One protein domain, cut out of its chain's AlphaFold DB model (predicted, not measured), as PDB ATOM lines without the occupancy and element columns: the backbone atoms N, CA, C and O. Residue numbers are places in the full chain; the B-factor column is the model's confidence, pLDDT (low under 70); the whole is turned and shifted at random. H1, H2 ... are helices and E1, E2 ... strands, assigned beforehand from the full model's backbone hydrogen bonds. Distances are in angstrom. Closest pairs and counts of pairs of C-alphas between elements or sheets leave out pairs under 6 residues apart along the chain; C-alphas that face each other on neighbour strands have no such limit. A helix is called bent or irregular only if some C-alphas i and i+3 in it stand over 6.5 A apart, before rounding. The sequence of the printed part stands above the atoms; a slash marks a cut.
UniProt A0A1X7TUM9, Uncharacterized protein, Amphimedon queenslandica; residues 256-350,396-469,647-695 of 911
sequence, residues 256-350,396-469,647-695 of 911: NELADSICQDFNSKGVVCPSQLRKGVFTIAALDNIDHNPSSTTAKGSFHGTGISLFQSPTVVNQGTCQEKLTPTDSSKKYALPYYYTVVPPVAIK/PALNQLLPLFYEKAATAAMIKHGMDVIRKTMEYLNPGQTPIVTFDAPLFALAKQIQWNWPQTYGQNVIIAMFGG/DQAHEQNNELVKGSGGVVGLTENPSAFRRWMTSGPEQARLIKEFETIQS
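Overview. This is residues 256 to 350, 396 to 469 and 647 to 695 of the 911 residues of an uncharacterized protein of Amphimedon queenslandica (UniProt A0A1X7TUM9). A strongly twisted, mixed sheet of five strands makes the middle, with H2 and H3 packed over one face and H5 crossing the other; toward its E3 edge, H1 and the first arm of the bent helix H6 meet at a steep angle, clear of the sheet. The second arm of H6 only grazes the sheet and ends in a tip that sticks out, residues 689 to 695, while the long stretch 313 to 350 runs round the outside. The printed part has 218 residues, with six named helices and five named strands in the order H1 E1 E2 E3 H2 E4 H3 H4 E5 H5 H6; its class is mixed, helices and strands. The sheet's order is E3 E2 E1 E4 E5. The whole is compact, with a radius of gyration of the C-alphas of 17.3 A, and rounded, spanning 46 by 43 by 37 A.

Arrangement. H1, residues 256 to 269, is not on the sheet; its residues 256 to 262 alone touch H6a, residues 670 to 678, at a steep tilt of 64 degrees, the C-alphas of Ala 259 and Thr 678 being closest at 5.6 A. E1, residues 283 to 292, and E2, residues 303 to 312, form an antiparallel hairpin, with N 286 and O 309 2.9 A apart, within hydrogen-bond range. E3, residues 398 to 401, is an edge strand antiparallel to E2, with N 310 and O 400 at 2.8 A. H2, residues 412 to 429, is on the sheet at a height of 8.7 A, slantwise to the strands at 40 degrees to E1 on the local plane; the C-alphas of Ala 285 and Ile 422 are their closest, 7.1 A apart. E4, residues 436 to 439, is parallel to E1, with N 285 and O 436 at 2.8 A. E3, H2 and E4 form a split strand-helix-strand unit, two strands running the same way with E2 and E1 between them in the sheet, and its crossover is right-handed. H3, residues 441 to 453, is on the same face as H2 and runs along the strands, over E4 and E5, residues 464 to 467, at a height of 9.2 A. H2 touches H3 with residues 412 to 416 alone, about perpendicular at 80 degrees, the C-alphas of Ala 412 and Leu 446 being closest at 5.2 A. H4, residues 455 to 458, is not on the sheet and only just touches H3, only at the corner, with 3 pairs of C-alphas within 8 A; the closest are those of Gln 451 and Tyr 458, 4.9 A apart. E5 is the other edge strand, parallel to E4, with N 437 and O 464 at 2.9 A; E4, H3, H4 and E5 form a strand-helix-strand unit, two parallel neighbour strands with helices between, and its crossover is right-handed. H5, residues 647 to 657, is on the opposite face, at a height of 6.7 A over E2, and runs across the strands, only just, at 62 degrees to E2 on the local plane; with H2 and H3 this gives three layers, helices on both faces of a sheet. H6b, residues 681 to 694, only grazes the sheet with residues 681 to 685, the C-alphas of Leu 401 and Pro 681 being 5.9 A apart, the closest of E3 and H6b. Every O i to N i+4 pair is within hydrogen-bond range in H1, H2, H3 and H6b, against 5 of 7 in H5 and 4 of 5 in H6a; H4 is too short for such a pair.

Along the chain. H1 begins at C-alpha 256, (239.921, 259.294, 225.132), and is 19.9 A long. E1 measures 27.1 A, E2 28.1 A, H2 25.7 A and H3 18.8 A. H6, residues 670 to 694, was assigned as one helix by its hydrogen bonds but is bent, with C-alphas 678 and 681 7.2 A apart; its arms stand at a steep tilt of 49 degrees. H6b is 20.6 A long and ends at C-alpha 694, (222.281, 244.845, 237.371).

Size, cuts and confidence. The two C-alphas farthest apart, those of Thr 298 and Val 317, are 53.4 A from each other. Residues 351 to 395 and 470 to 646 are not printed; the gaps between C-alphas are 36.1 A and 6.7 A. The links H1 to E1 and H5 to H6 are long. Mean pLDDT of the printed part is 74.6, and 59 residues are under 70, among them 292 to 303, 326 to 350 and 658 to 668.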
ATOM      1  N   ASN A 256     238.717 258.457 225.039       78.88
ATOM      2  CA  ASN A 256     239.921 259.294 225.132       78.88
ATOM      3  C   ASN A 256     240.264 259.604 226.598       78.88
ATOM      4  O   ASN A 256     241.397 259.359 226.996       78.88
ATOM      5  N   GLU A 257     239.292 260.055 227.404       79.12
ATOM      6  CA  GLU A 257     239.433 260.346 228.842       79.12
ATOM      7  C   GLU A 257     240.098 259.173 229.577       79.12
ATOM      8  O   GLU A 257     241.059 259.373 230.316       79.12
ATOM      9  N   LEU A 258     239.666 257.935 229.306       81.00
ATOM     10  CA  LEU A 258     240.283 256.716 229.839       81.00
ATOM     11  C   LEU A 258     241.742 256.536 229.383       81.00
ATOM     12  O   LEU A 258     242.605 256.226 230.203       81.00
ATOM     13  N   ALA A 259     242.040 256.732 228.095       77.00
ATOM     14  CA  ALA A 259     243.390 256.552 227.555       77.00
ATOM     15  C   ALA A 259     244.377 257.609 228.084       77.00
ATOM     16  O   ALA A 259     245.495 257.262 228.474       77.00
ATOM     17  N   ASP A 260     243.959 258.875 228.142       79.56
ATOM     18  CA  ASP A 260     244.747 259.980 228.690       79.56
ATOM     19  C   ASP A 260     244.922 259.849 230.215       79.56
ATOM     20  O   ASP A 260     246.006 260.146 230.724       79.56
ATOM     21  N   SER A 261     243.923 259.325 230.942       78.94
ATOM     22  CA  SER A 261     244.038 259.015 232.380       78.94
ATOM     23  C   SER A 261     245.068 257.912 232.648       78.94
ATOM     24  O   SER A 261     245.934 258.082 233.500       78.94
ATOM     25  N   ILE A 262     245.043 256.810 231.883       79.81
ATOM     26  CA  ILE A 262     246.035 255.719 231.989       79.81
ATOM     27  C   ILE A 262     247.455 256.235 231.707       79.81
ATOM     28  O   ILE A 262     248.407 255.860 232.392       79.81
ATOM     29  N   CYS A 263     247.619 257.115 230.714       77.81
ATOM     30  CA  CYS A 263     248.928 257.678 230.386       77.81
ATOM     31  C   CYS A 263     249.426 258.677 231.449       77.81
ATOM     32  O   CYS A 263     250.630 258.754 231.688       77.81
ATOM     33  N   GLN A 264     248.534 259.419 232.114       75.44
ATOM     34  CA  GLN A 264     248.894 260.283 233.245       75.44
ATOM     35  C   GLN A 264     249.242 259.481 234.505       75.44
ATOM     36  O   GLN A 264     250.230 259.800 235.161       75.44
ATOM     37  N   ASP A 265     248.508 258.401 234.788       76.75
ATOM     38  CA  ASP A 265     248.799 257.467 235.883       76.75
ATOM     39  C   ASP A 265     250.165 256.776 235.695       76.75
ATOM     40  O   ASP A 265     250.952 256.657 236.635       76.75
ATOM     41  N   PHE A 266     250.517 256.424 234.452       78.50
ATOM     42  CA  PHE A 266     251.871 255.983 234.112       78.50
ATOM     43  C   PHE A 266     252.924 257.079 234.358       78.50
ATOM     44  O   PHE A 266     253.986 256.789 234.904       78.50
ATOM     45  N   ASN A 267     252.649 258.332 233.979       76.00
ATOM     46  CA  ASN A 267     253.596 259.439 234.153       76.00
ATOM     47  C   ASN A 267     253.824 259.818 235.630       76.00
ATOM     48  O   ASN A 267     254.901 260.313 235.954       76.00
ATOM     49  N   SER A 268     252.852 259.582 236.521       75.19
ATOM     50  CA  SER A 268     252.998 259.822 237.964       75.19
ATOM     51  C   SER A 268     253.622 258.637 238.714       75.19
ATOM     52  O   SER A 268     254.436 258.850 239.611       75.19
ATOM     53  N   LYS A 269     253.285 257.390 238.345       77.44
ATOM     54  CA  LYS A 269     253.768 256.168 239.025       77.44
ATOM     55  C   LYS A 269     255.032 255.553 238.407       77.44
ATOM     56  O   LYS A 269     255.674 254.722 239.044       77.44
ATOM     57  N   GLY A 270     255.370 255.889 237.160       73.94
ATOM     58  CA  GLY A 270     256.454 255.263 236.382       73.94
ATOM     59  C   GLY A 270     256.167 253.824 235.915       73.94
ATOM     60  O   GLY A 270     257.066 253.139 235.416       73.94
ATOM     61  N   VAL A 271     254.931 253.345 236.095       79.38
ATOM     62  CA  VAL A 271     254.506 251.959 235.852       79.38
ATOM     63  C   VAL A 271     253.036 251.909 235.435       79.38
ATOM     64  O   VAL A 271     252.236 252.738 235.858       79.38
ATOM     65  N   VAL A 272     252.673 250.933 234.598       75.50
ATOM     66  CA  VAL A 272     251.281 250.698 234.191       75.50
ATOM     67  C   VAL A 272     250.634 249.738 235.193       75.50
ATOM     68  O   VAL A 272     251.021 248.569 235.279       75.50
ATOM     69  N   CYS A 273     249.673 250.231 235.979       79.31
ATOM     70  CA  CYS A 273     249.025 249.465 237.045       79.31
ATOM     71  C   CYS A 273     247.548 249.880 237.225       79.31
ATOM     72  O   CYS A 273     247.288 250.904 237.858       79.31
ATOM     73  N   PRO A 274     246.570 249.102 236.709       82.12
ATOM     74  CA  PRO A 274     245.143 249.404 236.846       82.12
ATOM     75  C   PRO A 274     244.702 249.638 238.299       82.12
ATOM     76  O   PRO A 274     245.093 248.902 239.208       82.12
ATOM     77  N   SER A 275     243.864 250.659 238.519       77.69
ATOM     78  CA  SER A 275     243.447 251.126 239.859       77.69
ATOM     79  C   SER A 275     242.593 250.127 240.655       77.69
ATOM     80  O   SER A 275     242.451 250.254 241.868       77.69
ATOM     81  N   GLN A 276     242.038 249.112 239.993       80.06
ATOM     82  CA  GLN A 276     241.197 248.085 240.613       80.06
ATOM     83  C   GLN A 276     242.028 246.942 241.220       80.06
ATOM     84  O   GLN A 276     241.497 246.135 241.985       80.06
ATOM     85  N   LEU A 277     243.332 246.888 240.915       83.69
ATOM     86  CA  LEU A 277     244.292 246.048 241.627       83.69
ATOM     87  C   LEU A 277     244.584 246.654 243.008       83.69
ATOM     88  O   LEU A 277     244.636 247.874 243.177       83.69
ATOM     89  N   ARG A 278     244.794 245.797 244.002       84.81
ATOM     90  CA  ARG A 278     245.031 246.157 245.402       84.81
ATOM     91  C   ARG A 278     246.478 245.899 245.799       84.81
ATOM     92  O   ARG A 278     247.081 244.926 245.344       84.81
ATOM     93  N   LYS A 279     247.027 246.749 246.666       84.19
ATOM     94  CA  LYS A 279     248.369 246.570 247.236       84.19
ATOM     95  C   LYS A 279     248.336 245.551 248.373       84.19
ATOM     96  O   LYS A 279     247.348 245.462 249.104       84.19
ATOM     97  N   GLY A 280     249.413 244.782 248.516       80.81
ATOM     98  CA  GLY A 280     249.542 243.737 249.536       80.81
ATOM     99  C   GLY A 280     248.733 242.458 249.275       80.81
ATOM    100  O   GLY A 280     248.514 241.702 250.217       80.81
ATOM    101  N   VAL A 281     248.281 242.194 248.040       85.50
ATOM    102  CA  VAL A 281     247.569 240.951 247.664       85.50
ATOM    103  C   VAL A 281     248.425 240.135 246.708       85.50
ATOM    104  O   VAL A 281     248.786 240.638 245.644       85.50
ATOM    105  N   PHE A 282     248.706 238.873 247.040       86.12
ATOM    106  CA  PHE A 282     249.512 237.980 246.199       86.12
ATOM    107  C   PHE A 282     249.012 237.974 244.747       86.12
ATOM    108  O   PHE A 282     247.829 237.728 244.487       86.12
ATOM    109  N   THR A 283     249.912 238.305 243.815       89.75
ATOM    110  CA  THR A 283     249.586 238.585 242.411       89.75
ATOM    111  C   THR A 283     250.433 237.745 241.457       89.75
ATOM    112  O   THR A 283     251.647 237.632 241.618       89.75
ATOM    113  N   ILE A 284     249.782 237.189 240.434       90.50
ATOM    114  CA  ILE A 284     250.377 236.366 239.374       90.50
ATOM    115  C   ILE A 284     250.052 237.001 238.021       90.50
ATOM    116  O   ILE A 284     248.970 237.565 237.845       90.50
ATOM    117  N   ALA A 285     250.950 236.882 237.048       92.69
ATOM    118  CA  ALA A 285     250.730 237.332 235.682       92.69
ATOM    119  C   ALA A 285     250.508 236.173 234.695       92.69
ATOM    120  O   ALA A 285     251.002 235.059 234.882       92.69
ATOM    121  N   ALA A 286     249.832 236.477 233.593       89.88
ATOM    122  CA  ALA A 286     249.900 235.735 232.337       89.88
ATOM    123  C   ALA A 286     250.381 236.678 231.233       89.88
ATOM    124  O   ALA A 286     249.993 237.849 231.231       89.88
ATOM    125  N   LEU A 287     251.179 236.169 230.296       88.06
ATOM    126  CA  LEU A 287     251.561 236.877 229.076       88.06
ATOM    127  C   LEU A 287     251.361 235.947 227.882       88.06
ATOM    128  O   LEU A 287     251.968 234.876 227.828       88.06
ATOM    129  N   ASP A 288     250.535 236.378 226.929       85.75
ATOM    130  CA  ASP A 288     250.235 235.621 225.714       85.75
ATOM    131  C   ASP A 288     249.870 236.538 224.530       85.75
ATOM    132  O   ASP A 288     249.737 237.761 224.650       85.75
ATOM    133  N   ASN A 289     249.711 235.937 223.359       81.25
ATOM    134  CA  ASN A 289     249.317 236.569 222.114       81.25
ATOM    135  C   ASN A 289     247.839 236.980 222.095       81.25
ATOM    136  O   ASN A 289     246.936 236.182 222.346       81.25
ATOM    137  N   ILE A 290     247.571 238.214 221.663       75.69
ATOM    138  CA  ILE A 290     246.213 238.703 221.406       75.69
ATOM    139  C   ILE A 290     245.971 238.859 219.899       75.69
ATOM    140  O   ILE A 290     245.971 239.948 219.330       75.69
ATOM    141  N   ASP A 291     245.740 237.718 219.248       71.88
ATOM    142  CA  ASP A 291     245.372 237.663 217.832       71.88
ATOM    143  C   ASP A 291     243.889 238.031 217.620       71.88
ATOM    144  O   ASP A 291     243.003 237.423 218.234       71.88
ATOM    145  N   HIS A 292     243.606 238.999 216.737       65.50
ATOM    146  CA  HIS A 292     242.250 239.374 216.302       65.50
ATOM    147  C   HIS A 292     242.137 239.360 214.777       65.50
ATOM    148  O   HIS A 292     242.779 240.152 214.082       65.50
ATOM    149  N   ASN A 293     241.277 238.476 214.268       57.12
ATOM    150  CA  ASN A 293     240.911 238.404 212.858       57.12
ATOM    151  C   ASN A 293     239.512 239.022 212.683       57.12
ATOM    152  O   ASN A 293     238.524 238.390 213.066       57.12
ATOM    153  N   PRO A 294     239.386 240.243 212.131       50.53
ATOM    154  CA  PRO A 294     238.087 240.875 211.914       50.53
ATOM    155  C   PRO A 294     237.256 240.095 210.884       50.53
ATOM    156  O   PRO A 294     237.650 239.961 209.730       50.53
ATOM    157  N   SER A 295     236.063 239.639 211.269       45.12
ATOM    158  CA  SER A 295     235.162 238.802 210.453       45.12
ATOM    159  C   SER A 295     234.445 239.536 209.303       45.12
ATOM    160  O   SER A 295     233.430 239.062 208.791       45.12
ATOM    161  N   SER A 296     234.954 240.697 208.880       45.72
ATOM    162  CA  SER A 296     234.386 241.481 207.779       45.72
ATOM    163  C   SER A 296     235.032 241.116 206.446       45.72
ATOM    164  O   SER A 296     236.253 241.166 206.312       45.72
ATOM    165  N   THR A 297     234.213 240.903 205.416       38.81
ATOM    166  CA  THR A 297     234.652 240.729 204.020       38.81
ATOM    167  C   THR A 297     235.359 241.954 203.424       38.81
ATOM    168  O   THR A 297     235.873 241.882 202.313       38.81
ATOM    169  N   THR A 298     235.404 243.080 204.146       40.94
ATOM    170  CA  THR A 298     236.123 244.307 203.759       40.94
ATOM    171  C   THR A 298     237.448 244.526 204.497       40.94
ATOM    172  O   THR A 298     238.152 245.486 204.186       40.94
ATOM    173  N   ALA A 299     237.801 243.696 205.485       43.34
ATOM    174  CA  ALA A 299     238.977 243.936 206.317       43.34
ATOM    175  C   ALA A 299     240.281 243.491 205.630       43.34
ATOM    176  O   ALA A 299     240.424 242.339 205.230       43.34
ATOM    177  N   LYS A 300     241.256 244.403 205.531       41.16
ATOM    178  CA  LYS A 300     242.540 244.180 204.838       41.16
ATOM    179  C   LYS A 300     243.691 243.697 205.731       41.16
ATOM    180  O   LYS A 300     244.799 243.525 205.235       41.16
ATOM    181  N   GLY A 301     243.465 243.503 207.030       54.09
ATOM    182  CA  GLY A 301     244.516 243.078 207.954       54.09
ATOM    183  C   GLY A 301     243.996 242.624 209.315       54.09
ATOM    184  O   GLY A 301     242.978 243.121 209.802       54.09
ATOM    185  N   SER A 302     244.722 241.680 209.904       59.72
ATOM    186  CA  SER A 302     244.574 241.161 211.264       59.72
ATOM    187  C   SER A 302     245.425 241.951 212.267       59.72
ATOM    188  O   SER A 302     246.343 242.683 211.892       59.72
ATOM    189  N   PHE A 303     245.135 241.791 213.558       68.19
ATOM    190  CA  PHE A 303     246.003 242.236 214.649       68.19
ATOM    191  C   PHE A 303     246.670 241.031 215.315       68.19
ATOM    192  O   PHE A 303     246.018 240.017 215.550       68.19
ATOM    193  N   HIS A 304     247.959 241.172 215.629       71.56
ATOM    194  CA  HIS A 304     248.802 240.153 216.247       71.56
ATOM    195  C   HIS A 304     249.672 240.797 217.336       71.56
ATOM    196  O   HIS A 304     250.860 241.020 217.124       71.56
ATOM    197  N   GLY A 305     249.064 241.169 218.465       76.12
ATOM    198  CA  GLY A 305     249.761 241.829 219.576       76.12
ATOM    199  C   GLY A 305     250.072 240.902 220.750       76.12
ATOM    200  O   GLY A 305     249.861 239.690 220.680       76.12
ATOM    201  N   THR A 306     250.487 241.494 221.871       80.88
ATOM    202  CA  THR A 306     250.644 240.804 223.168       80.88
ATOM    203  C   THR A 306     249.680 241.379 224.205       80.88
ATOM    204  O   THR A 306     249.506 242.598 224.291       80.88
ATOM    205  N   GLY A 307     249.070 240.510 225.011       85.12
ATOM    206  CA  GLY A 307     248.317 240.862 226.213       85.12
ATOM    207  C   GLY A 307     249.065 240.436 227.479       85.12
ATOM    208  O   GLY A 307     249.787 239.442 227.482       85.12
ATOM    209  N   ILE A 308     248.879 241.179 228.574       87.38
ATOM    210  CA  ILE A 308     249.339 240.781 229.913       87.38
ATOM    211  C   ILE A 308     248.161 240.897 230.874       87.38
ATOM    212  O   ILE A 308     247.643 241.996 231.069       87.38
ATOM    213  N   SER A 309     247.726 239.794 231.485       90.12
ATOM    214  CA  SER A 309     246.761 239.837 232.596       90.12
ATOM    215  C   SER A 309     247.466 239.695 233.936       90.12
ATOM    216  O   SER A 309     248.390 238.899 234.068       90.12
ATOM    217  N   LEU A 310     246.980 240.428 234.934       89.56
ATOM    218  CA  LEU A 310     247.356 240.296 236.336       89.56
ATOM    219  C   LEU A 310     246.160 239.748 237.120       89.56
ATOM    220  O   LEU A 310     245.036 240.228 236.965       89.56
ATOM    221  N   PHE A 311     246.415 238.749 237.960       89.44
ATOM    222  CA  PHE A 311     245.430 238.049 238.778       89.44
ATOM    223  C   PHE A 311     245.837 238.145 240.244       89.44
ATOM    224  O   PHE A 311     246.961 237.783 240.584       89.44
ATOM    225  N   GLN A 312     244.934 238.598 241.108       85.56
ATOM    226  CA  GLN A 312     245.161 238.685 242.549       85.56
ATOM    227  C   GLN A 312     244.161 237.814 243.295       85.56
ATOM    228  O   GLN A 312     242.965 237.834 242.992       85.56
ATOM    229  N   SER A 313     244.638 237.107 244.314       80.31
ATOM    230  CA  SER A 313     243.819 236.203 245.124       80.31
ATOM    231  C   SER A 313     243.634 236.762 246.540       80.31
ATOM    232  O   SER A 313     244.393 236.393 247.436       80.31
ATOM    233  N   PRO A 314     242.667 237.674 246.767       77.44
ATOM    234  CA  PRO A 314     242.348 238.148 248.110       77.44
ATOM    235  C   PRO A 314     241.805 237.001 248.972       77.44
ATOM    236  O   PRO A 314     241.029 236.163 248.509       77.44
ATOM    237  N   THR A 315     242.189 236.984 250.244       68.50
ATOM    238  CA  THR A 315     241.713 236.016 251.240       68.50
ATOM    239  C   THR A 315     240.795 236.699 252.253       68.50
ATOM    240  O   THR A 315     240.716 237.924 252.319       68.50
ATOM    241  N   VAL A 316     240.093 235.909 253.073       62.97
ATOM    242  CA  VAL A 316     239.254 236.442 254.165       62.97
ATOM    243  C   VAL A 316     240.094 237.253 255.164       62.97
ATOM    244  O   VAL A 316     239.612 238.242 255.705       62.97
ATOM    245  N   VAL A 317     241.354 236.854 255.374       64.56
ATOM    246  CA  VAL A 317     242.296 237.480 256.317       64.56
ATOM    247  C   VAL A 317     243.011 238.688 255.700       64.56
ATOM    248  O   VAL A 317     243.262 239.669 256.393       64.56
ATOM    249  N   ASN A 318     243.323 238.643 254.401       73.31
ATOM    250  CA  ASN A 318     243.990 239.728 253.685       73.31
ATOM    251  C   ASN A 318     243.302 240.007 252.339       73.31
ATOM    252  O   ASN A 318     243.509 239.298 251.352       73.31
ATOM    253  N   GLN A 319     242.528 241.093 252.299       74.06
ATOM    254  CA  GLN A 319     241.917 241.612 251.073       74.06
ATOM    255  C   GLN A 319     242.727 242.739 250.401       74.06
ATOM    256  O   GLN A 319     242.272 243.268 249.383       74.06
ATOM    257  N   GLY A 320     243.878 243.126 250.961       80.12
ATOM    258  CA  GLY A 320     244.719 244.243 250.519       80.12
ATOM    259  C   GLY A 320     244.089 245.634 250.617       80.12
ATOM    260  O   GLY A 320     242.928 245.803 250.993       80.12
ATOM    261  N   THR A 321     244.866 246.647 250.236       82.25
ATOM    262  CA  THR A 321     244.434 248.052 250.182       82.25
ATOM    263  C   THR A 321     244.105 248.487 248.755       82.25
ATOM    264  O   THR A 321     244.863 248.242 247.815       82.25
ATOM    265  N   CYS A 322     242.958 249.145 248.579       79.06
ATOM    266  CA  CYS A 322     242.561 249.736 247.301       79.06
ATOM    267  C   CYS A 322     243.502 250.882 246.897       79.06
ATOM    268  O   CYS A 322     243.987 251.621 247.753       79.06
ATOM    269  N   GLN A 323     243.724 251.053 245.592       82.62
ATOM    270  CA  GLN A 323     244.334 252.268 245.051       82.62
ATOM    271  C   GLN A 323     243.286 253.379 244.881       82.62
ATOM    272  O   GLN A 323     242.077 253.134 244.892       82.62
ATOM    273  N   GLU A 324     243.764 254.603 244.668       72.25
ATOM    274  CA  GLU A 324     242.945 255.713 244.181       72.25
ATOM    275  C   GLU A 324     242.380 255.390 242.788       72.25
ATOM    276  O   GLU A 324     243.065 254.809 241.940       72.25
ATOM    277  N   LYS A 325     241.111 255.746 242.554       71.62
ATOM    278  CA  LYS A 325     240.451 255.561 241.252       71.62
ATOM    279  C   LYS A 325     241.005 256.560 240.234       71.62
ATOM    280  O   LYS A 325     241.274 257.705 240.582       71.62
ATOM    281  N   LEU A 326     241.081 256.151 238.965       69.62
ATOM    282  CA  LEU A 326     241.395 257.059 237.857       69.62
ATOM    283  C   LEU A 326     240.362 258.200 237.796       69.62
ATOM    284  O   LEU A 326     239.171 257.952 237.602       69.62
ATOM    285  N   THR A 327     240.823 259.439 237.949       62.22
ATOM    286  CA  THR A 327     240.013 260.654 237.789       62.22
ATOM    287  C   THR A 327     240.042 261.121 236.330       62.22
ATOM    288  O   THR A 327     241.144 261.297 235.806       62.22
ATOM    289  N   PRO A 328     238.892 261.377 235.675       59.34
ATOM    290  CA  PRO A 328     238.860 262.014 234.357       59.34
ATOM    291  C   PRO A 328     239.567 263.375 234.377       59.34
ATOM    292  O   PRO A 328     239.503 264.091 235.375       59.34
ATOM    293  N   THR A 329     240.235 263.739 233.280       56.22
ATOM    294  CA  THR A 329     241.084 264.941 233.231       56.22
ATOM    295  C   THR A 329     240.662 265.908 232.127       56.22
ATOM    296  O   THR A 329     240.795 265.581 230.949       56.22
ATOM    297  N   ASP A 330     240.289 267.137 232.490       50.12
ATOM    298  CA  ASP A 330     239.932 268.226 231.557       50.12
ATOM    299  C   ASP A 330     241.123 268.793 230.746       50.12
ATOM    300  O   ASP A 330     241.006 269.804 230.050       50.12
ATOM    301  N   SER A 331     242.316 268.195 230.841       47.59
ATOM    302  CA  SER A 331     243.519 268.770 230.243       47.59
ATOM    303  C   SER A 331     243.551 268.600 228.723       47.59
ATOM    304  O   SER A 331     243.535 267.485 228.210       47.59
ATOM    305  N   SER A 332     243.747 269.698 227.991       46.25
ATOM    306  CA  SER A 332     243.906 269.710 226.525       46.25
ATOM    307  C   SER A 332     245.202 269.055 226.005       46.25
ATOM    308  O   SER A 332     245.425 268.990 224.792       46.25
ATOM    309  N   LYS A 333     246.064 268.557 226.902       46.88
ATOM    310  CA  LYS A 333     247.264 267.780 226.571       46.88
ATOM    311  C   LYS A 333     246.889 266.318 226.350       46.88
ATOM    312  O   LYS A 333     246.403 265.663 227.260       46.88
ATOM    313  N   LYS A 334     247.187 265.808 225.154       53.62
ATOM    314  CA  LYS A 334     247.122 264.374 224.842       53.62
ATOM    315  C   LYS A 334     248.396 263.701 225.331       53.62
ATOM    316  O   LYS A 334     249.488 264.154 224.983       53.62
ATOM    317  N   TYR A 335     248.259 262.619 226.080       57.97
ATOM    318  CA  TYR A 335     249.371 261.820 226.579       57.97
ATOM    319  C   TYR A 335     249.473 260.496 225.808       57.97
ATOM    320  O   TYR A 335     248.540 260.054 225.140       57.97
ATOM    321  N   ALA A 336     250.646 259.869 225.855       59.06
ATOM    322  CA  ALA A 336     250.903 258.584 225.215       59.06
ATOM    323  C   ALA A 336     251.949 257.803 226.012       59.06
ATOM    324  O   ALA A 336     252.858 258.401 226.592       59.06
ATOM    325  N   LEU A 337     251.846 256.472 226.008       67.75
ATOM    326  CA  LEU A 337     252.878 255.607 226.578       67.75
ATOM    327  C   LEU A 337     254.193 255.735 225.772       67.75
ATOM    328  O   LEU A 337     254.138 255.902 224.548       67.75
ATOM    329  N   PRO A 338     255.375 255.665 226.417       60.28
ATOM    330  CA  PRO A 338     256.656 255.850 225.734       60.28
ATOM    331  C   PRO A 338     256.935 254.792 224.661       60.28
ATOM    332  O   PRO A 338     256.608 253.623 224.828       60.28
ATOM    333  N   TYR A 339     257.647 255.172 223.596       51.50
ATOM    334  CA  TYR A 339     257.980 254.281 222.468       51.50
ATOM    335  C   TYR A 339     258.724 252.989 222.875       51.50
ATOM    336  O   TYR A 339     258.537 251.934 222.271       51.50
ATOM    337  N   TYR A 340     259.531 253.044 223.941       51.38
ATOM    338  CA  TYR A 340     260.235 251.875 224.484       51.38
ATOM    339  C   TYR A 340     259.317 250.861 225.194       51.38
ATOM    340  O   TYR A 340     259.800 249.810 225.607       51.38
ATOM    341  N   TYR A 341     258.021 251.153 225.351       53.44
ATOM    342  CA  TYR A 341     257.009 250.215 225.849       53.44
ATOM    343  C   TYR A 341     256.580 249.193 224.770       53.44
ATOM    344  O   TYR A 341     255.749 248.344 225.055       53.44
ATOM    345  N   THR A 342     257.069 249.271 223.516       53.94
ATOM    346  CA  THR A 342     256.440 248.541 222.386       53.94
ATOM    347  C   THR A 342     257.353 247.868 221.330       53.94
ATOM    348  O   THR A 342     256.807 247.480 220.301       53.94
ATOM    349  N   VAL A 343     258.687 247.739 221.500       44.41
ATOM    350  CA  VAL A 343     259.620 247.207 220.447       44.41
ATOM    351  C   VAL A 343     260.868 246.478 221.025       44.41
ATOM    352  O   VAL A 343     261.497 247.053 221.917       44.41
ATOM    353  N   VAL A 344     261.260 245.254 220.575       44.81
ATOM    354  CA  VAL A 344     262.281 244.413 221.303       44.81
ATOM    355  C   VAL A 344     263.077 243.273 220.499       44.81
ATOM    356  O   VAL A 344     262.682 242.978 219.377       44.81
ATOM    357  N   PRO A 345     264.196 242.603 220.990       37.91
ATOM    358  CA  PRO A 345     265.072 241.603 220.237       37.91
ATOM    359  C   PRO A 345     265.446 240.147 220.842       37.91
ATOM    360  O   PRO A 345     265.377 239.994 222.059       37.91
ATOM    361  N   PRO A 346     265.868 239.066 220.076       32.22
ATOM    362  CA  PRO A 346     265.617 237.562 220.314       32.22
ATOM    363  C   PRO A 346     266.751 236.477 220.710       32.22
ATOM    364  O   PRO A 346     267.920 236.809 220.547       32.22
ATOM    365  N   VAL A 347     266.442 235.186 221.161       39.97
ATOM    366  CA  VAL A 347     267.348 233.966 221.538       39.97
ATOM    367  C   VAL A 347     266.704 232.465 221.565       39.97
ATOM    368  O   VAL A 347     265.593 232.374 221.056       39.97
ATOM    369  N   ALA A 348     267.328 231.309 222.066       40.03
ATOM    370  CA  ALA A 348     266.925 229.802 221.958       40.03
ATOM    371  C   ALA A 348     267.440 228.641 223.009       40.03
ATOM    372  O   ALA A 348     268.412 228.941 223.696       40.03
ATOM    373  N   ILE A 349     266.885 227.340 223.102       34.84
ATOM    374  CA  ILE A 349     267.347 225.930 223.695       34.84
ATOM    375  C   ILE A 349     266.484 225.070 224.810       34.84
ATOM    376  O   ILE A 349     265.616 225.719 225.354       34.84
ATOM    377  N   LYS A 350     266.616 223.696 225.149       36.66
ATOM    378  CA  LYS A 350     265.643 222.578 225.743       36.66
ATOM    379  C   LYS A 350     266.025 221.500 226.960       36.66
ATOM    380  O   LYS A 350     267.141 221.635 227.448       36.66
ATOM    381  N   PRO A 396     236.336 234.993 244.880       74.50
ATOM    382  CA  PRO A 396     236.830 235.056 243.506       74.50
ATOM    383  C   PRO A 396     238.071 235.949 243.354       74.50
ATOM    384  O   PRO A 396     238.191 236.993 243.993       74.50
ATOM    385  N   ALA A 397     238.976 235.565 242.455       77.00
ATOM    386  CA  ALA A 397     240.192 236.312 242.157       77.00
ATOM    387  C   ALA A 397     239.900 237.608 241.376       77.00
ATOM    388  O   ALA A 397     239.248 237.588 240.323       77.00
ATOM    389  N   LEU A 398     240.459 238.727 241.844       78.62
ATOM    390  CA  LEU A 398     240.515 239.968 241.071       78.62
ATOM    391  C   LEU A 398     241.395 239.739 239.841       78.62
ATOM    392  O   LEU A 398     242.415 239.057 239.916       78.62
ATOM    393  N   ASN A 399     241.001 240.282 238.695       85.12
ATOM    394  CA  ASN A 399     241.743 240.107 237.454       85.12
ATOM    395  C   ASN A 399     241.588 241.335 236.554       85.12
ATOM    396  O   ASN A 399     240.480 241.845 236.404       85.12
ATOM    397  N   GLN A 400     242.695 241.804 235.972       84.00
ATOM    398  CA  GLN A 400     242.696 242.882 234.980       84.00
ATOM    399  C   GLN A 400     243.718 242.610 233.869       84.00
ATOM    400  O   GLN A 400     244.763 242.002 234.101       84.00
ATOM    401  N   LEU A 401     243.416 243.076 232.660       84.81
ATOM    402  CA  LEU A 401     244.285 243.069 231.488       84.81
ATOM    403  C   LEU A 401     244.960 244.447 231.355       84.81
ATOM    404  O   LEU A 401     244.298 245.480 231.439       84.81
ATOM    405  N   LEU A 402     246.280 244.467 231.171       85.50
ATOM    406  CA  LEU A 402     247.043 245.690 230.915       85.50
ATOM    407  C   LEU A 402     246.791 246.215 229.483       85.50
ATOM    408  O   LEU A 402     246.424 245.430 228.605       85.50
ATOM    409  N   PRO A 403     247.040 247.516 229.220       83.75
ATOM    410  CA  PRO A 403     247.192 248.071 227.876       83.75
ATOM    411  C   PRO A 403     247.995 247.164 226.937       83.75
ATOM    412  O   PRO A 403     249.082 246.697 227.288       83.75
ATOM    413  N   LEU A 404     247.441 246.929 225.748       84.75
ATOM    414  CA  LEU A 404     247.935 245.944 224.789       84.75
ATOM    415  C   LEU A 404     249.213 246.416 224.089       84.75
ATOM    416  O   LEU A 404     249.367 247.595 223.760       84.75
ATOM    417  N   PHE A 405     250.102 245.472 223.791       80.94
ATOM    418  CA  PHE A 405     251.327 245.725 223.038       80.94
ATOM    419  C   PHE A 405     251.109 245.464 221.549       80.94
ATOM    420  O   PHE A 405     250.408 244.525 221.169       80.94
ATOM    421  N   TYR A 406     251.751 246.274 220.704       75.62
ATOM    422  CA  TYR A 406     251.660 246.137 219.249       75.62
ATOM    423  C   TYR A 406     252.463 244.947 218.701       75.62
ATOM    424  O   TYR A 406     252.023 244.312 217.747       75.62
ATOM    425  N   GLU A 407     253.629 244.645 219.284       72.12
ATOM    426  CA  GLU A 407     254.458 243.508 218.869       72.12
ATOM    427  C   GLU A 407     253.836 242.181 219.342       72.12
ATOM    428  O   GLU A 407     253.353 242.067 220.476       72.12
ATOM    429  N   LYS A 408     253.857 241.168 218.467       75.56
ATOM    430  CA  LYS A 408     253.441 239.798 218.783       75.56
ATOM    431  C   LYS A 408     254.412 239.179 219.790       75.56
ATOM    432  O   LYS A 408     255.628 239.288 219.624       75.56
ATOM    433  N   ALA A 409     253.904 238.420 220.756       72.56
ATOM    434  CA  ALA A 409     254.735 237.519 221.535       72.56
ATOM    435  C   ALA A 409     255.143 236.335 220.636       72.56
ATOM    436  O   ALA A 409     254.457 235.323 220.511       72.56
ATOM    437  N   ALA A 410     256.261 236.507 219.937       69.75
ATOM    438  CA  ALA A 410     256.913 235.483 219.111       69.75
ATOM    439  C   ALA A 410     258.450 235.591 219.157       69.75
ATOM    440  O   ALA A 410     259.173 234.816 218.535       69.75
ATOM    441  N   THR A 411     258.955 236.580 219.889       74.62
ATOM    442  CA  THR A 411     260.329 237.061 219.882       74.62
ATOM    443  C   THR A 411     260.811 237.090 221.347       74.62
ATOM    444  O   THR A 411     260.041 237.441 222.243       74.62
ATOM    445  N   ALA A 412     262.073 236.726 221.646       73.12
ATOM    446  CA  ALA A 412     262.522 236.648 223.053       73.12
ATOM    447  C   ALA A 412     262.462 238.019 223.757       73.12
ATOM    448  O   ALA A 412     261.828 238.159 224.791       73.12
ATOM    449  N   ALA A 413     263.039 239.050 223.152       75.94
ATOM    450  CA  ALA A 413     262.383 240.324 222.867       75.94
ATOM    451  C   ALA A 413     261.114 240.651 223.689       75.94
ATOM    452  O   ALA A 413     261.216 241.135 224.816       75.94
ATOM    453  N   MET A 414     259.928 240.442 223.104       85.06
ATOM    454  CA  MET A 414     258.639 240.831 223.666       85.06
ATOM    455  C   MET A 414     258.380 240.149 225.013       85.06
ATOM    456  O   MET A 414     257.870 240.779 225.939       85.06
ATOM    457  N   ILE A 415     258.860 238.912 225.183       84.06
ATOM    458  CA  ILE A 415     258.836 238.217 226.475       84.06
ATOM    459  C   ILE A 415     259.703 238.929 227.520       84.06
ATOM    460  O   ILE A 415     259.234 239.175 228.629       84.06
ATOM    461  N   LYS A 416     260.922 239.348 227.172       83.12
ATOM    462  CA  LYS A 416     261.827 240.091 228.063       83.12
ATOM    463  C   LYS A 416     261.229 241.439 228.477       83.12
ATOM    464  O   LYS A 416     261.268 241.775 229.659       83.12
ATOM    465  N   HIS A 417     260.635 242.183 227.539       85.31
ATOM    466  CA  HIS A 417     259.962 243.446 227.857       85.31
ATOM    467  C   HIS A 417     258.745 243.233 228.762       85.31
ATOM    468  O   HIS A 417     258.604 243.917 229.774       85.31
ATOM    469  N   GLY A 418     257.894 242.253 228.448       86.94
ATOM    470  CA  GLY A 418     256.740 241.922 229.277       86.94
ATOM    471  C   GLY A 418     257.130 241.470 230.687       86.94
ATOM    472  O   GLY A 418     256.510 241.905 231.655       86.94
ATOM    473  N   MET A 419     258.210 240.693 230.830       88.88
ATOM    474  CA  MET A 419     258.794 240.341 232.132       88.88
ATOM    475  C   MET A 419     259.246 241.582 232.922       88.88
ATOM    476  O   MET A 419     259.007 241.642 234.126       88.88
ATOM    477  N   ASP A 420     259.836 242.595 232.275       88.44
ATOM    478  CA  ASP A 420     260.191 243.864 232.929       88.44
ATOM    479  C   ASP A 420     258.975 244.722 233.309       88.44
ATOM    480  O   ASP A 420     258.980 245.332 234.382       88.44
ATOM    481  N   VAL A 421     257.928 244.767 232.477       87.94
ATOM    482  CA  VAL A 421     256.664 245.446 232.813       87.94
ATOM    483  C   VAL A 421     256.021 244.780 234.027       87.94
ATOM    484  O   VAL A 421     255.749 245.458 235.015       87.94
ATOM    485  N   ILE A 422     255.867 243.452 234.006       90.38
ATOM    486  CA  ILE A 422     255.305 242.688 235.126       90.38
ATOM    487  C   ILE A 422     256.138 242.904 236.394       90.38
ATOM    488  O   ILE A 422     255.569 243.213 237.437       90.38
ATOM    489  N   ARG A 423     257.472 242.809 236.317       89.44
ATOM    490  CA  ARG A 423     258.367 243.024 237.465       89.44
ATOM    491  C   ARG A 423     258.183 244.411 238.088       89.44
ATOM    492  O   ARG A 423     258.087 244.503 239.308       89.44
ATOM    493  N   LYS A 424     258.070 245.472 237.279       87.94
ATOM    494  CA  LYS A 424     257.772 246.829 237.776       87.94
ATOM    495  C   LYS A 424     256.398 246.909 238.446       87.94
ATOM    496  O   LYS A 424     256.282 247.519 239.505       87.94
ATOM    497  N   THR A 425     255.366 246.298 237.861       87.12
ATOM    498  CA  THR A 425     254.011 246.329 238.437       87.12
ATOM    499  C   THR A 425     253.916 245.501 239.723       87.12
ATOM    500  O   THR A 425     253.205 245.905 240.641       87.12
ATOM    501  N   MET A 426     254.668 244.400 239.848       88.31
ATOM    502  CA  MET A 426     254.761 243.643 241.104       88.31
ATOM    503  C   MET A 426     255.487 244.437 242.189       88.31
ATOM    504  O   MET A 426     254.960 244.535 243.288       88.31
ATOM    505  N   GLU A 427     256.621 245.074 241.880       88.56
ATOM    506  CA  GLU A 427     257.352 245.917 242.842       88.56
ATOM    507  C   GLU A 427     256.485 247.078 243.367       88.56
ATOM    508  O   GLU A 427     256.545 247.426 244.541       88.56
ATOM    509  N   TYR A 428     255.618 247.648 242.522       87.88
ATOM    510  CA  TYR A 428     254.685 248.711 242.916       87.88
ATOM    511  C   TYR A 428     253.494 248.228 243.772       87.88
ATOM    512  O   TYR A 428     253.003 248.973 244.630       87.88
ATOM    513  N   LEU A 429     252.989 247.012 243.524       86.94
ATOM    514  CA  LEU A 429     251.839 246.444 244.241       86.94
ATOM    515  C   LEU A 429     252.242 245.751 245.550       86.94
ATOM    516  O   LEU A 429     251.591 245.951 246.576       86.94
ATOM    517  N   ASN A 430     253.303 244.944 245.490       87.06
ATOM    518  CA  ASN A 430     253.771 244.031 246.528       87.06
ATOM    519  C   ASN A 430     255.319 244.025 246.570       87.06
ATOM    520  O   ASN A 430     255.931 243.057 246.104       87.06
ATOM    521  N   PRO A 431     255.974 245.072 247.113       86.19
ATOM    522  CA  PRO A 431     257.431 245.112 247.253       86.19
ATOM    523  C   PRO A 431     257.985 243.824 247.883       86.19
ATOM    524  O   PRO A 431     257.492 243.365 248.914       86.19
ATOM    525  N   GLY A 432     258.994 243.223 247.250       81.44
ATOM    526  CA  GLY A 432     259.596 241.960 247.698       81.44
ATOM    527  C   GLY A 432     258.829 240.669 247.353       81.44
ATOM    528  O   GLY A 432     259.352 239.586 247.619       81.44
ATOM    529  N   GLN A 433     257.644 240.723 246.728       88.44
ATOM    530  CA  GLN A 433     257.016 239.521 246.162       88.44
ATOM    531  C   GLN A 433     257.737 239.122 244.868       88.44
ATOM    532  O   GLN A 433     257.769 239.894 243.910       88.44
ATOM    533  N   THR A 434     258.257 237.892 244.786       88.25
ATOM    534  CA  THR A 434     258.793 237.359 243.524       88.25
ATOM    535  C   THR A 434     257.695 237.369 242.443       88.25
ATOM    536  O   THR A 434     256.628 236.786 242.664       88.25
ATOM    537  N   PRO A 435     257.912 238.010 241.277       91.94
ATOM    538  CA  PRO A 435     256.979 237.958 240.159       91.94
ATOM    539  C   PRO A 435     256.839 236.540 239.605       91.94
ATOM    540  O   PRO A 435     257.834 235.841 239.403       91.94
ATOM    541  N   ILE A 436     255.605 236.144 239.302       92.31
ATOM    542  CA  ILE A 436     255.271 234.842 238.717       92.31
ATOM    543  C   ILE A 436     254.523 235.091 237.409       92.31
ATOM    544  O   ILE A 436     253.583 235.885 237.391       92.31
ATOM    545  N   VAL A 437     254.939 234.444 236.318       93.19
ATOM    546  CA  VAL A 437     254.388 234.665 234.970       93.19
ATOM    547  C   VAL A 437     254.096 233.337 234.282       93.19
ATOM    548  O   VAL A 437     254.995 232.517 234.106       93.19
ATOM    549  N   THR A 438     252.847 233.143 233.864       92.75
ATOM    550  CA  THR A 438     252.420 231.997 233.051       92.75
ATOM    551  C   THR A 438     252.536 232.315 231.560       92.75
ATOM    552  O   THR A 438     252.147 233.403 231.133       92.75
ATOM    553  N   PHE A 439     253.038 231.353 230.787       88.06
ATOM    554  CA  PHE A 439     253.256 231.434 229.339       88.06
ATOM    555  C   PHE A 439     252.753 230.165 228.630       88.06
ATOM    556  O   PHE A 439     252.751 229.093 229.237       88.06
ATOM    557  N   ASP A 440     252.402 230.249 227.343       85.88
ATOM    558  CA  ASP A 440     252.145 229.068 226.501       85.88
ATOM    559  C   ASP A 440     253.438 228.254 226.218       85.88
ATOM    560  O   ASP A 440     254.512 228.540 226.754       85.88
ATOM    561  N   ALA A 441     253.370 227.227 225.364       76.88
ATOM    562  CA  ALA A 441     254.527 226.381 225.061       76.88
ATOM    563  C   ALA A 441     255.691 227.112 224.328       76.88
ATOM    564  O   ALA A 441     256.822 227.070 224.833       76.88
ATOM    565  N   PRO A 442     255.484 227.782 223.172       79.00
ATOM    566  CA  PRO A 442     256.466 228.684 222.557       79.00
ATOM    567  C   PRO A 442     257.014 229.791 223.470       79.00
ATOM    568  O   PRO A 442     258.207 230.097 223.421       79.00
ATOM    569  N   LEU A 443     256.176 230.411 224.296       86.69
ATOM    570  CA  LEU A 443     256.558 231.577 225.087       86.69
ATOM    571  C   LEU A 443     257.262 231.193 226.382       86.69
ATOM    572  O   LEU A 443     258.223 231.864 226.760       86.69
ATOM    573  N   PHE A 444     256.893 230.069 227.003       86.00
ATOM    574  CA  PHE A 444     257.671 229.480 228.090       86.00
ATOM    575  C   PHE A 444     259.082 229.141 227.605       86.00
ATOM    576  O   PHE A 444     260.057 229.422 228.305       86.00
ATOM    577  N   ALA A 445     259.209 228.614 226.382       78.81
ATOM    578  CA  ALA A 445     260.507 228.337 225.783       78.81
ATOM    579  C   ALA A 445     261.392 229.595 225.735       78.81
ATOM    580  O   ALA A 445     262.493 229.599 226.293       78.81
ATOM    581  N   LEU A 446     260.882 230.683 225.148       81.19
ATOM    582  CA  LEU A 446     261.574 231.976 225.079       81.19
ATOM    583  C   LEU A 446     261.877 232.548 226.476       81.19
ATOM    584  O   LEU A 446     263.011 232.954 226.739       81.19
ATOM    585  N   ALA A 447     260.905 232.518 227.396       85.94
ATOM    586  CA  ALA A 447     261.057 232.982 228.777       85.94
ATOM    587  C   ALA A 447     262.238 232.297 229.472       85.94
ATOM    588  O   ALA A 447     263.137 232.962 229.987       85.94
ATOM    589  N   LYS A 448     262.295 230.962 229.430       81.94
ATOM    590  CA  LYS A 448     263.368 230.178 230.056       81.94
ATOM    591  C   LYS A 448     264.748 230.475 229.479       81.94
ATOM    592  O   LYS A 448     265.716 230.516 230.236       81.94
ATOM    593  N   GLN A 449     264.838 230.739 228.181       76.62
ATOM    594  CA  GLN A 449     266.092 231.110 227.523       76.62
ATOM    595  C   GLN A 449     266.558 232.496 227.981       76.62
ATOM    596  O   GLN A 449     267.743 232.690 228.236       76.62
ATOM    597  N   ILE A 450     265.641 233.448 228.176       82.56
ATOM    598  CA  ILE A 450     265.946 234.757 228.778       82.56
ATOM    599  C   ILE A 450     266.474 234.568 230.211       82.56
ATOM    600  O   ILE A 450     267.486 235.174 230.566       82.56
ATOM    601  N   GLN A 451     265.880 233.662 231.000       83.62
ATOM    602  CA  GLN A 451     266.363 233.344 232.354       83.62
ATOM    603  C   GLN A 451     267.775 232.733 232.378       83.62
ATOM    604  O   GLN A 451     268.496 232.915 233.357       83.62
ATOM    605  N   TRP A 452     268.171 231.994 231.336       77.88
ATOM    606  CA  TRP A 452     269.499 231.373 231.236       77.88
ATOM    607  C   TRP A 452     270.566 232.310 230.663       77.88
ATOM    608  O   TRP A 452     271.711 232.252 231.101       77.88
ATOM    609  N   ASN A 453     270.200 233.198 229.731       74.69
ATOM    610  CA  ASN A 453     271.118 234.187 229.153       74.69
ATOM    611  C   ASN A 453     271.360 235.390 230.083       74.69
ATOM    612  O   ASN A 453     272.433 235.991 230.048       74.69
ATOM    613  N   TRP A 454     270.387 235.739 230.933       81.88
ATOM    614  CA  TRP A 454     270.475 236.869 231.867       81.88
ATOM    615  C   TRP A 454     270.073 236.467 233.303       81.88
ATOM    616  O   TRP A 454     269.132 237.032 233.871       81.88
ATOM    617  N   PRO A 455     270.779 235.506 233.936       76.00
ATOM    618  CA  PRO A 455     270.368 234.915 235.212       76.00
ATOM    619  C   PRO A 455     270.383 235.900 236.390       76.00
ATOM    620  O   PRO A 455     269.634 235.713 237.343       76.00
ATOM    621  N   GLN A 456     271.179 236.972 236.324       76.62
ATOM    622  CA  GLN A 456     271.205 238.019 237.356       76.62
ATOM    623  C   GLN A 456     269.974 238.943 237.329       76.62
ATOM    624  O   GLN A 456     269.638 239.526 238.353       76.62
ATOM    625  N   THR A 457     269.307 239.100 236.179       82.88
ATOM    626  CA  THR A 457     268.203 240.067 235.987       82.88
ATOM    627  C   THR A 457     266.848 239.412 235.731       82.88
ATOM    628  O   THR A 457     265.822 239.997 236.061       82.88
ATOM    629  N   TYR A 458     266.834 238.196 235.179       86.56
ATOM    630  CA  TYR A 458     265.617 237.436 234.874       86.56
ATOM    631  C   TYR A 458     265.735 235.970 235.308       86.56
ATOM    632  O   TYR A 458     264.946 235.149 234.855       86.56
ATOM    633  N   GLY A 459     266.718 235.599 236.137       77.06
ATOM    634  CA  GLY A 459     266.870 234.227 236.631       77.06
ATOM    635  C   GLY A 459     265.688 233.762 237.489       77.06
ATOM    636  O   GLY A 459     264.859 234.561 237.915       77.06
ATOM    637  N   GLN A 460     265.631 232.459 237.775       75.50
ATOM    638  CA  GLN A 460     264.509 231.816 238.483       75.50
ATOM    639  C   GLN A 460     264.212 232.426 239.868       75.50
ATOM    640  O   GLN A 460     263.060 232.472 240.284       75.50
ATOM    641  N   ASN A 461     265.237 232.942 240.553       79.00
ATOM    642  CA  ASN A 461     265.101 233.599 241.860       79.00
ATOM    643  C   ASN A 461     264.600 235.055 241.753       79.00
ATOM    644  O   ASN A 461     264.276 235.661 242.769       79.00
ATOM    645  N   VAL A 462     264.577 235.624 240.541       86.75
ATOM    646  CA  VAL A 462     264.172 237.012 240.257       86.75
ATOM    647  C   VAL A 462     262.775 237.058 239.641       86.75
ATOM    648  O   VAL A 462     262.000 237.942 239.979       86.75
ATOM    649  N   ILE A 463     262.444 236.115 238.750       91.00
ATOM    650  CA  ILE A 463     261.110 235.926 238.159       91.00
ATOM    651  C   ILE A 463     260.864 234.419 238.008       91.00
ATOM    652  O   ILE A 463     261.737 233.686 237.548       91.00
ATOM    653  N   ILE A 464     259.665 233.942 238.334       89.94
ATOM    654  CA  ILE A 464     259.267 232.543 238.149       89.94
ATOM    655  C   ILE A 464     258.444 232.433 236.863       89.94
ATOM    656  O   ILE A 464     257.325 232.936 236.786       89.94
ATOM    657  N   ALA A 465     258.992 231.767 235.846       90.75
ATOM    658  CA  ALA A 465     258.235 231.378 234.660       90.75
ATOM    659  C   ALA A 465     257.478 230.067 234.929       90.75
ATOM    660  O   ALA A 465     258.073 229.097 235.403       90.75
ATOM    661  N   MET A 466     256.190 230.030 234.591       91.88
ATOM    662  CA  MET A 466     255.317 228.859 234.675       91.88
ATOM    663  C   MET A 466     254.781 228.476 233.297       91.88
ATOM    664  O   MET A 466     254.460 229.338 232.478       91.88
ATOM    665  N   PHE A 467     254.659 227.175 233.055       88.19
ATOM    666  CA  PHE A 467     254.059 226.639 231.838       88.19
ATOM    667  C   PHE A 467     252.522 226.624 231.958       88.19
ATOM    668  O   PHE A 467     251.981 226.139 232.954       88.19
ATOM    669  N   GLY A 468     251.829 227.144 230.943       90.06
ATOM    670  CA  GLY A 468     250.374 227.261 230.863       90.06
ATOM    671  C   GLY A 468     249.642 225.926 230.964       90.06
ATOM    672  O   GLY A 468     249.829 225.032 230.138       90.06
ATOM    673  N   GLY A 469     248.808 225.783 231.996       89.44
ATOM    674  CA  GLY A 469     248.113 224.536 232.303       89.44
ATOM    675  C   GLY A 469     247.098 224.134 231.232       89.44
ATOM    676  O   GLY A 469     246.977 222.947 230.945       89.44
ATOM    677  N   ASP A 647     246.562 230.612 232.270       90.56
ATOM    678  CA  ASP A 647     246.441 230.850 230.829       90.56
ATOM    679  C   ASP A 647     244.983 230.747 230.348       90.56
ATOM    680  O   ASP A 647     244.520 231.647 229.652       90.56
ATOM    681  N   GLN A 648     244.200 229.769 230.827       88.50
ATOM    682  CA  GLN A 648     242.749 229.735 230.559       88.50
ATOM    683  C   GLN A 648     242.027 230.984 231.096       88.50
ATOM    684  O   GLN A 648     241.119 231.525 230.460       88.50
ATOM    685  N   ALA A 649     242.424 231.467 232.275       86.75
ATOM    686  CA  ALA A 649     241.852 232.677 232.849       86.75
ATOM    687  C   ALA A 649     242.231 233.948 232.062       86.75
ATOM    688  O   ALA A 649     241.471 234.919 232.112       86.75
ATOM    689  N   HIS A 650     243.361 233.939 231.344       88.31
ATOM    690  CA  HIS A 650     243.838 235.018 230.473       88.31
ATOM    691  C   HIS A 650     243.182 235.000 229.089       88.31
ATOM    692  O   HIS A 650     242.764 236.056 228.617       88.31
ATOM    693  N   GLU A 651     242.998 233.826 228.480       83.75
ATOM    694  CA  GLU A 651     242.285 233.668 227.204       83.75
ATOM    695  C   GLU A 651     240.891 234.317 227.269       83.75
ATOM    696  O   GLU A 651     240.584 235.210 226.479       83.75
ATOM    697  N   GLN A 652     240.118 234.003 228.315       82.44
ATOM    698  CA  GLN A 652     238.817 234.628 228.605       82.44
ATOM    699  C   GLN A 652     238.872 236.157 228.781       82.44
ATOM    700  O   GLN A 652     237.892 236.854 228.526       82.44
ATOM    701  N   ASN A 653     239.992 236.700 229.268       82.69
ATOM    702  CA  ASN A 653     240.155 238.146 229.428       82.69
ATOM    703  C   ASN A 653     240.478 238.808 228.079       82.69
ATOM    704  O   ASN A 653     240.007 239.914 227.811       82.69
ATOM    705  N   ASN A 654     241.211 238.111 227.208       81.69
ATOM    706  CA  ASN A 654     241.436 238.536 225.832       81.69
ATOM    707  C   ASN A 654     240.121 238.494 225.026       81.69
ATOM    708  O   ASN A 654     239.837 239.447 224.303       81.69
ATOM    709  N   GLU A 655     239.280 237.462 225.181       76.88
ATOM    710  CA  GLU A 655     237.959 237.360 224.524       76.88
ATOM    711  C   GLU A 655     237.066 238.591 224.759       76.88
ATOM    712  O   GLU A 655     236.500 239.126 223.802       76.88
ATOM    713  N   LEU A 656     237.004 239.100 225.997       74.62
ATOM    714  CA  LEU A 656     236.216 240.291 226.356       74.62
ATOM    715  C   LEU A 656     236.628 241.547 225.564       74.62
ATOM    716  O   LEU A 656     235.782 242.380 225.241       74.62
ATOM    717  N   VAL A 657     237.910 241.677 225.208       73.31
ATOM    718  CA  VAL A 657     238.432 242.791 224.393       73.31
ATOM    719  C   VAL A 657     238.356 242.486 222.884       73.31
ATOM    720  O   VAL A 657     238.243 243.405 222.069       73.31
ATOM    721  N   LYS A 658     238.343 241.202 222.497       67.50
ATOM    722  CA  LYS A 658     238.207 240.703 221.112       67.50
ATOM    723  C   LYS A 658     236.768 240.712 220.556       67.50
ATOM    724  O   LYS A 658     236.596 240.322 219.399       67.50
ATOM    725  N   GLY A 659     235.758 241.122 221.333       59.53
ATOM    726  CA  GLY A 659     234.328 241.051 220.979       59.53
ATOM    727  C   GLY A 659     233.941 241.658 219.616       59.53
ATOM    728  O   GLY A 659     234.727 242.356 218.989       59.53
ATOM    729  N   SER A 660     232.711 241.407 219.154       52.72
ATOM    730  CA  SER A 660     232.264 241.492 217.745       52.72
ATOM    731  C   SER A 660     232.699 242.707 216.900       52.72
ATOM    732  O   SER A 660     232.885 242.554 215.693       52.72
ATOM    733  N   GLY A 661     232.868 243.899 217.487       55.16
ATOM    734  CA  GLY A 661     233.380 245.091 216.794       55.16
ATOM    735  C   GLY A 661     234.906 245.265 216.854       55.16
ATOM    736  O   GLY A 661     235.481 245.898 215.970       55.16
ATOM    737  N   GLY A 662     235.571 244.699 217.868       64.06
ATOM    738  CA  GLY A 662     237.024 244.535 218.004       64.06
ATOM    739  C   GLY A 662     237.857 245.715 217.503       64.06
ATOM    740  O   GLY A 662     237.620 246.863 217.894       64.06
ATOM    741  N   VAL A 663     238.798 245.411 216.601       59.94
ATOM    742  CA  VAL A 663     239.599 246.369 215.809       59.94
ATOM    743  C   VAL A 663     239.092 246.560 214.372       59.94
ATOM    744  O   VAL A 663     239.815 247.080 213.518       59.94
ATOM    745  N   VAL A 664     237.841 246.185 214.082       59.31
ATOM    746  CA  VAL A 664     237.231 246.358 212.751       59.31
ATOM    747  C   VAL A 664     237.249 247.844 212.370       59.31
ATOM    748  O   VAL A 664     236.670 248.681 213.059       59.31
ATOM    749  N   GLY A 665     237.947 248.181 211.280       60.38
ATOM    750  CA  GLY A 665     238.104 249.562 210.803       60.38
ATOM    751  C   GLY A 665     239.076 250.440 211.608       60.38
ATOM    752  O   GLY A 665     239.227 251.615 211.282       60.38
ATOM    753  N   LEU A 666     239.754 249.909 212.635       62.66
ATOM    754  CA  LEU A 666     240.743 250.664 213.419       62.66
ATOM    755  C   LEU A 666     242.178 250.499 212.900       62.66
ATOM    756  O   LEU A 666     242.987 251.409 213.075       62.66
ATOM    757  N   THR A 667     242.502 249.373 212.258       60.16
ATOM    758  CA  THR A 667     243.853 249.051 211.748       60.16
ATOM    759  C   THR A 667     244.387 250.076 210.743       60.16
ATOM    760  O   THR A 667     245.585 250.343 210.721       60.16
ATOM    761  N   GLU A 668     243.506 250.708 209.963       62.38
ATOM    762  CA  GLU A 668     243.859 251.738 208.974       62.38
ATOM    763  C   GLU A 668     244.103 253.134 209.600       62.38
ATOM    764  O   GLU A 668     244.554 254.050 208.917       62.38
ATOM    765  N   ASN A 669     243.862 253.316 210.910       70.25
ATOM    766  CA  ASN A 669     244.109 254.570 211.633       70.25
ATOM    767  C   ASN A 669     244.998 254.333 212.874       70.25
ATOM    768  O   ASN A 669     244.478 254.109 213.972       70.25
ATOM    769  N   PRO A 670     246.337 254.471 212.760       67.88
ATOM    770  CA  PRO A 670     247.276 254.195 213.854       67.88
ATOM    771  C   PRO A 670     247.009 254.965 215.158       67.88
ATOM    772  O   PRO A 670     247.373 254.512 216.243       67.88
ATOM    773  N   SER A 671     246.369 256.135 215.084       68.06
ATOM    774  CA  SER A 671     246.061 256.968 216.255       68.06
ATOM    775  C   SER A 671     244.711 256.652 216.905       68.06
ATOM    776  O   SER A 671     244.509 257.035 218.057       68.06
ATOM    777  N   ALA A 672     243.803 255.963 216.211       67.69
ATOM    778  CA  ALA A 672     242.642 255.313 216.820       67.69
ATOM    779  C   ALA A 672     243.025 253.923 217.359       67.69
ATOM    780  O   ALA A 672     242.670 253.580 218.484       67.69
ATOM    781  N   PHE A 673     243.845 253.180 216.607       72.06
ATOM    782  CA  PHE A 673     244.368 251.867 216.981       72.06
ATOM    783  C   PHE A 673     245.135 251.891 218.311       72.06
ATOM    784  O   PHE A 673     244.807 251.141 219.226       72.06
ATOM    785  N   ARG A 674     246.096 252.817 218.467       72.81
ATOM    786  CA  ARG A 674     246.823 253.010 219.738       72.81
ATOM    787  C   ARG A 674     245.901 253.351 220.907       72.81
ATOM    788  O   ARG A 674     246.102 252.818 221.988       72.81
ATOM    789  N   ARG A 675     244.873 254.182 220.696       75.69
ATOM    790  CA  ARG A 675     243.898 254.497 221.753       75.69
ATOM    791  C   ARG A 675     243.100 253.267 222.174       75.69
ATOM    792  O   ARG A 675     242.996 253.029 223.368       75.69
ATOM    793  N   TRP A 676     242.632 252.448 221.229       80.50
ATOM    794  CA  TRP A 676     241.963 251.183 221.554       80.50
ATOM    795  C   TRP A 676     242.878 250.198 222.299       80.50
ATOM    796  O   TRP A 676     242.429 249.591 223.268       80.50
ATOM    797  N   MET A 677     244.159 250.083 221.927       79.19
ATOM    798  CA  MET A 677     245.119 249.260 222.681       79.19
ATOM    799  C   MET A 677     245.293 249.743 224.133       79.19
ATOM    800  O   MET A 677     245.463 248.915 225.026       79.19
ATOM    801  N   THR A 678     245.208 251.057 224.385       81.00
ATOM    802  CA  THR A 678     245.307 251.634 225.736       81.00
ATOM    803  C   THR A 678     244.010 251.519 226.543       81.00
ATOM    804  O   THR A 678     244.049 251.010 227.660       81.00
ATOM    805  N   SER A 679     242.868 251.995 226.029       81.19
ATOM    806  CA  SER A 679     241.611 252.082 226.797       81.19
ATOM    807  C   SER A 679     240.642 250.914 226.595       81.19
ATOM    808  O   SER A 679     239.727 250.765 227.398       81.19
ATOM    809  N   GLY A 680     240.851 250.039 225.605       82.56
ATOM    810  CA  GLY A 680     240.013 248.857 225.356       82.56
ATOM    811  C   GLY A 680     239.825 247.931 226.572       82.56
ATOM    812  O   GLY A 680     238.680 247.569 226.853       82.56
ATOM    813  N   PRO A 681     240.883 247.595 227.342       85.31
ATOM    814  CA  PRO A 681     240.749 246.813 228.575       85.31
ATOM    815  C   PRO A 681     239.866 247.483 229.643       85.31
ATOM    816  O   PRO A 681     238.988 246.836 230.210       85.31
ATOM    817  N   GLU A 682     240.029 248.789 229.884       82.12
ATOM    818  CA  GLU A 682     239.169 249.542 230.815       82.12
ATOM    819  C   GLU A 682     237.737 249.718 230.278       82.12
ATOM    820  O   GLU A 682     236.786 249.686 231.058       82.12
ATOM    821  N   GLN A 683     237.553 249.831 228.957       81.25
ATOM    822  CA  GLN A 683     236.231 249.904 228.327       81.25
ATOM    823  C   GLN A 683     235.439 248.603 228.556       81.25
ATOM    824  O   GLN A 683     234.286 248.650 228.986       81.25
ATOM    825  N   ALA A 684     236.066 247.443 228.331       82.25
ATOM    826  CA  ALA A 684     235.461 246.135 228.597       82.25
ATOM    827  C   ALA A 684     235.169 245.927 230.096       82.25
ATOM    828  O   ALA A 684     234.133 245.369 230.463       82.25
ATOM    829  N   ARG A 685     236.048 246.429 230.974       84.56
ATOM    830  CA  ARG A 685     235.859 246.391 232.428       84.56
ATOM    831  C   ARG A 685     234.648 247.219 232.887       84.56
ATOM    832  O   ARG A 685     233.897 246.737 233.727       84.56
ATOM    833  N   LEU A 686     234.439 248.422 232.342       81.38
ATOM    834  CA  LEU A 686     233.285 249.281 232.669       81.38
ATOM    835  C   LEU A 686     231.944 248.660 232.254       81.38
ATOM    836  O   LEU A 686     230.983 248.709 233.017       81.38
ATOM    837  N   ILE A 687     231.889 248.055 231.062       79.50
ATOM    838  CA  ILE A 687     230.700 247.341 230.565       79.50
ATOM    839  C   ILE A 687     230.322 246.224 231.548       79.50
ATOM    840  O   ILE A 687     229.200 246.187 232.051       79.50
ATOM    841  N   LYS A 688     231.302 245.390 231.914       76.81
ATOM    842  CA  LYS A 688     231.119 244.269 232.842       76.81
ATOM    843  C   LYS A 688     230.788 244.696 234.278       76.81
ATOM    844  O   LYS A 688     230.065 243.984 234.973       76.81
ATOM    845  N   GLU A 689     231.306 245.836 234.737       79.06
ATOM    846  CA  GLU A 689     230.957 246.422 236.040       79.06
ATOM    847  C   GLU A 689     229.458 246.758 236.096       79.06
ATOM    848  O   GLU A 689     228.786 246.354 237.043       79.06
ATOM    849  N   PHE A 690     228.912 247.390 235.051       74.06
ATOM    850  CA  PHE A 690     227.481 247.697 234.956       74.06
ATOM    851  C   PHE A 690     226.610 246.429 234.895       74.06
ATOM    852  O   PHE A 690     225.662 246.299 235.668       74.06
ATOM    853  N   GLU A 691     226.972 245.461 234.044       73.88
ATOM    854  CA  GLU A 691     226.277 244.165 233.925       73.88
ATOM    855  C   GLU A 691     226.216 243.405 235.265       73.88
ATOM    856  O   GLU A 691     225.183 242.836 235.614       73.88
ATOM    857  N   THR A 692     227.308 243.430 236.040       66.25
ATOM    858  CA  THR A 692     227.398 242.739 237.341       66.25
ATOM    859  C   THR A 692     226.578 243.438 238.433       66.25
ATOM    860  O   THR A 692     226.093 242.781 239.349       66.25
ATOM    861  N   ILE A 693     226.398 244.761 238.346       61.69
ATOM    862  CA  ILE A 693     225.565 245.533 239.285       61.69
ATOM    863  C   ILE A 693     224.069 245.335 238.996       61.69
ATOM    864  O   ILE A 693     223.262 245.368 239.920       61.69
ATOM    865  N   GLN A 694     223.683 245.084 237.739       47.16
ATOM    866  CA  GLN A 694     222.281 244.845 237.371       47.16
ATOM    867  C   GLN A 694     221.747 243.455 237.769       47.16
ATOM    868  O   GLN A 694     220.535 243.269 237.834       47.16
ATOM    869  N   SER A 695     222.607 242.463 238.022       41.97
ATOM    870  CA  SER A 695     222.204 241.048 238.075       41.97
ATOM    871  C   SER A 695     221.641 240.556 239.425       41.97
ATOM    872  O   SER A 695     221.815 239.382 239.757       41.97
TER     873      SER A 695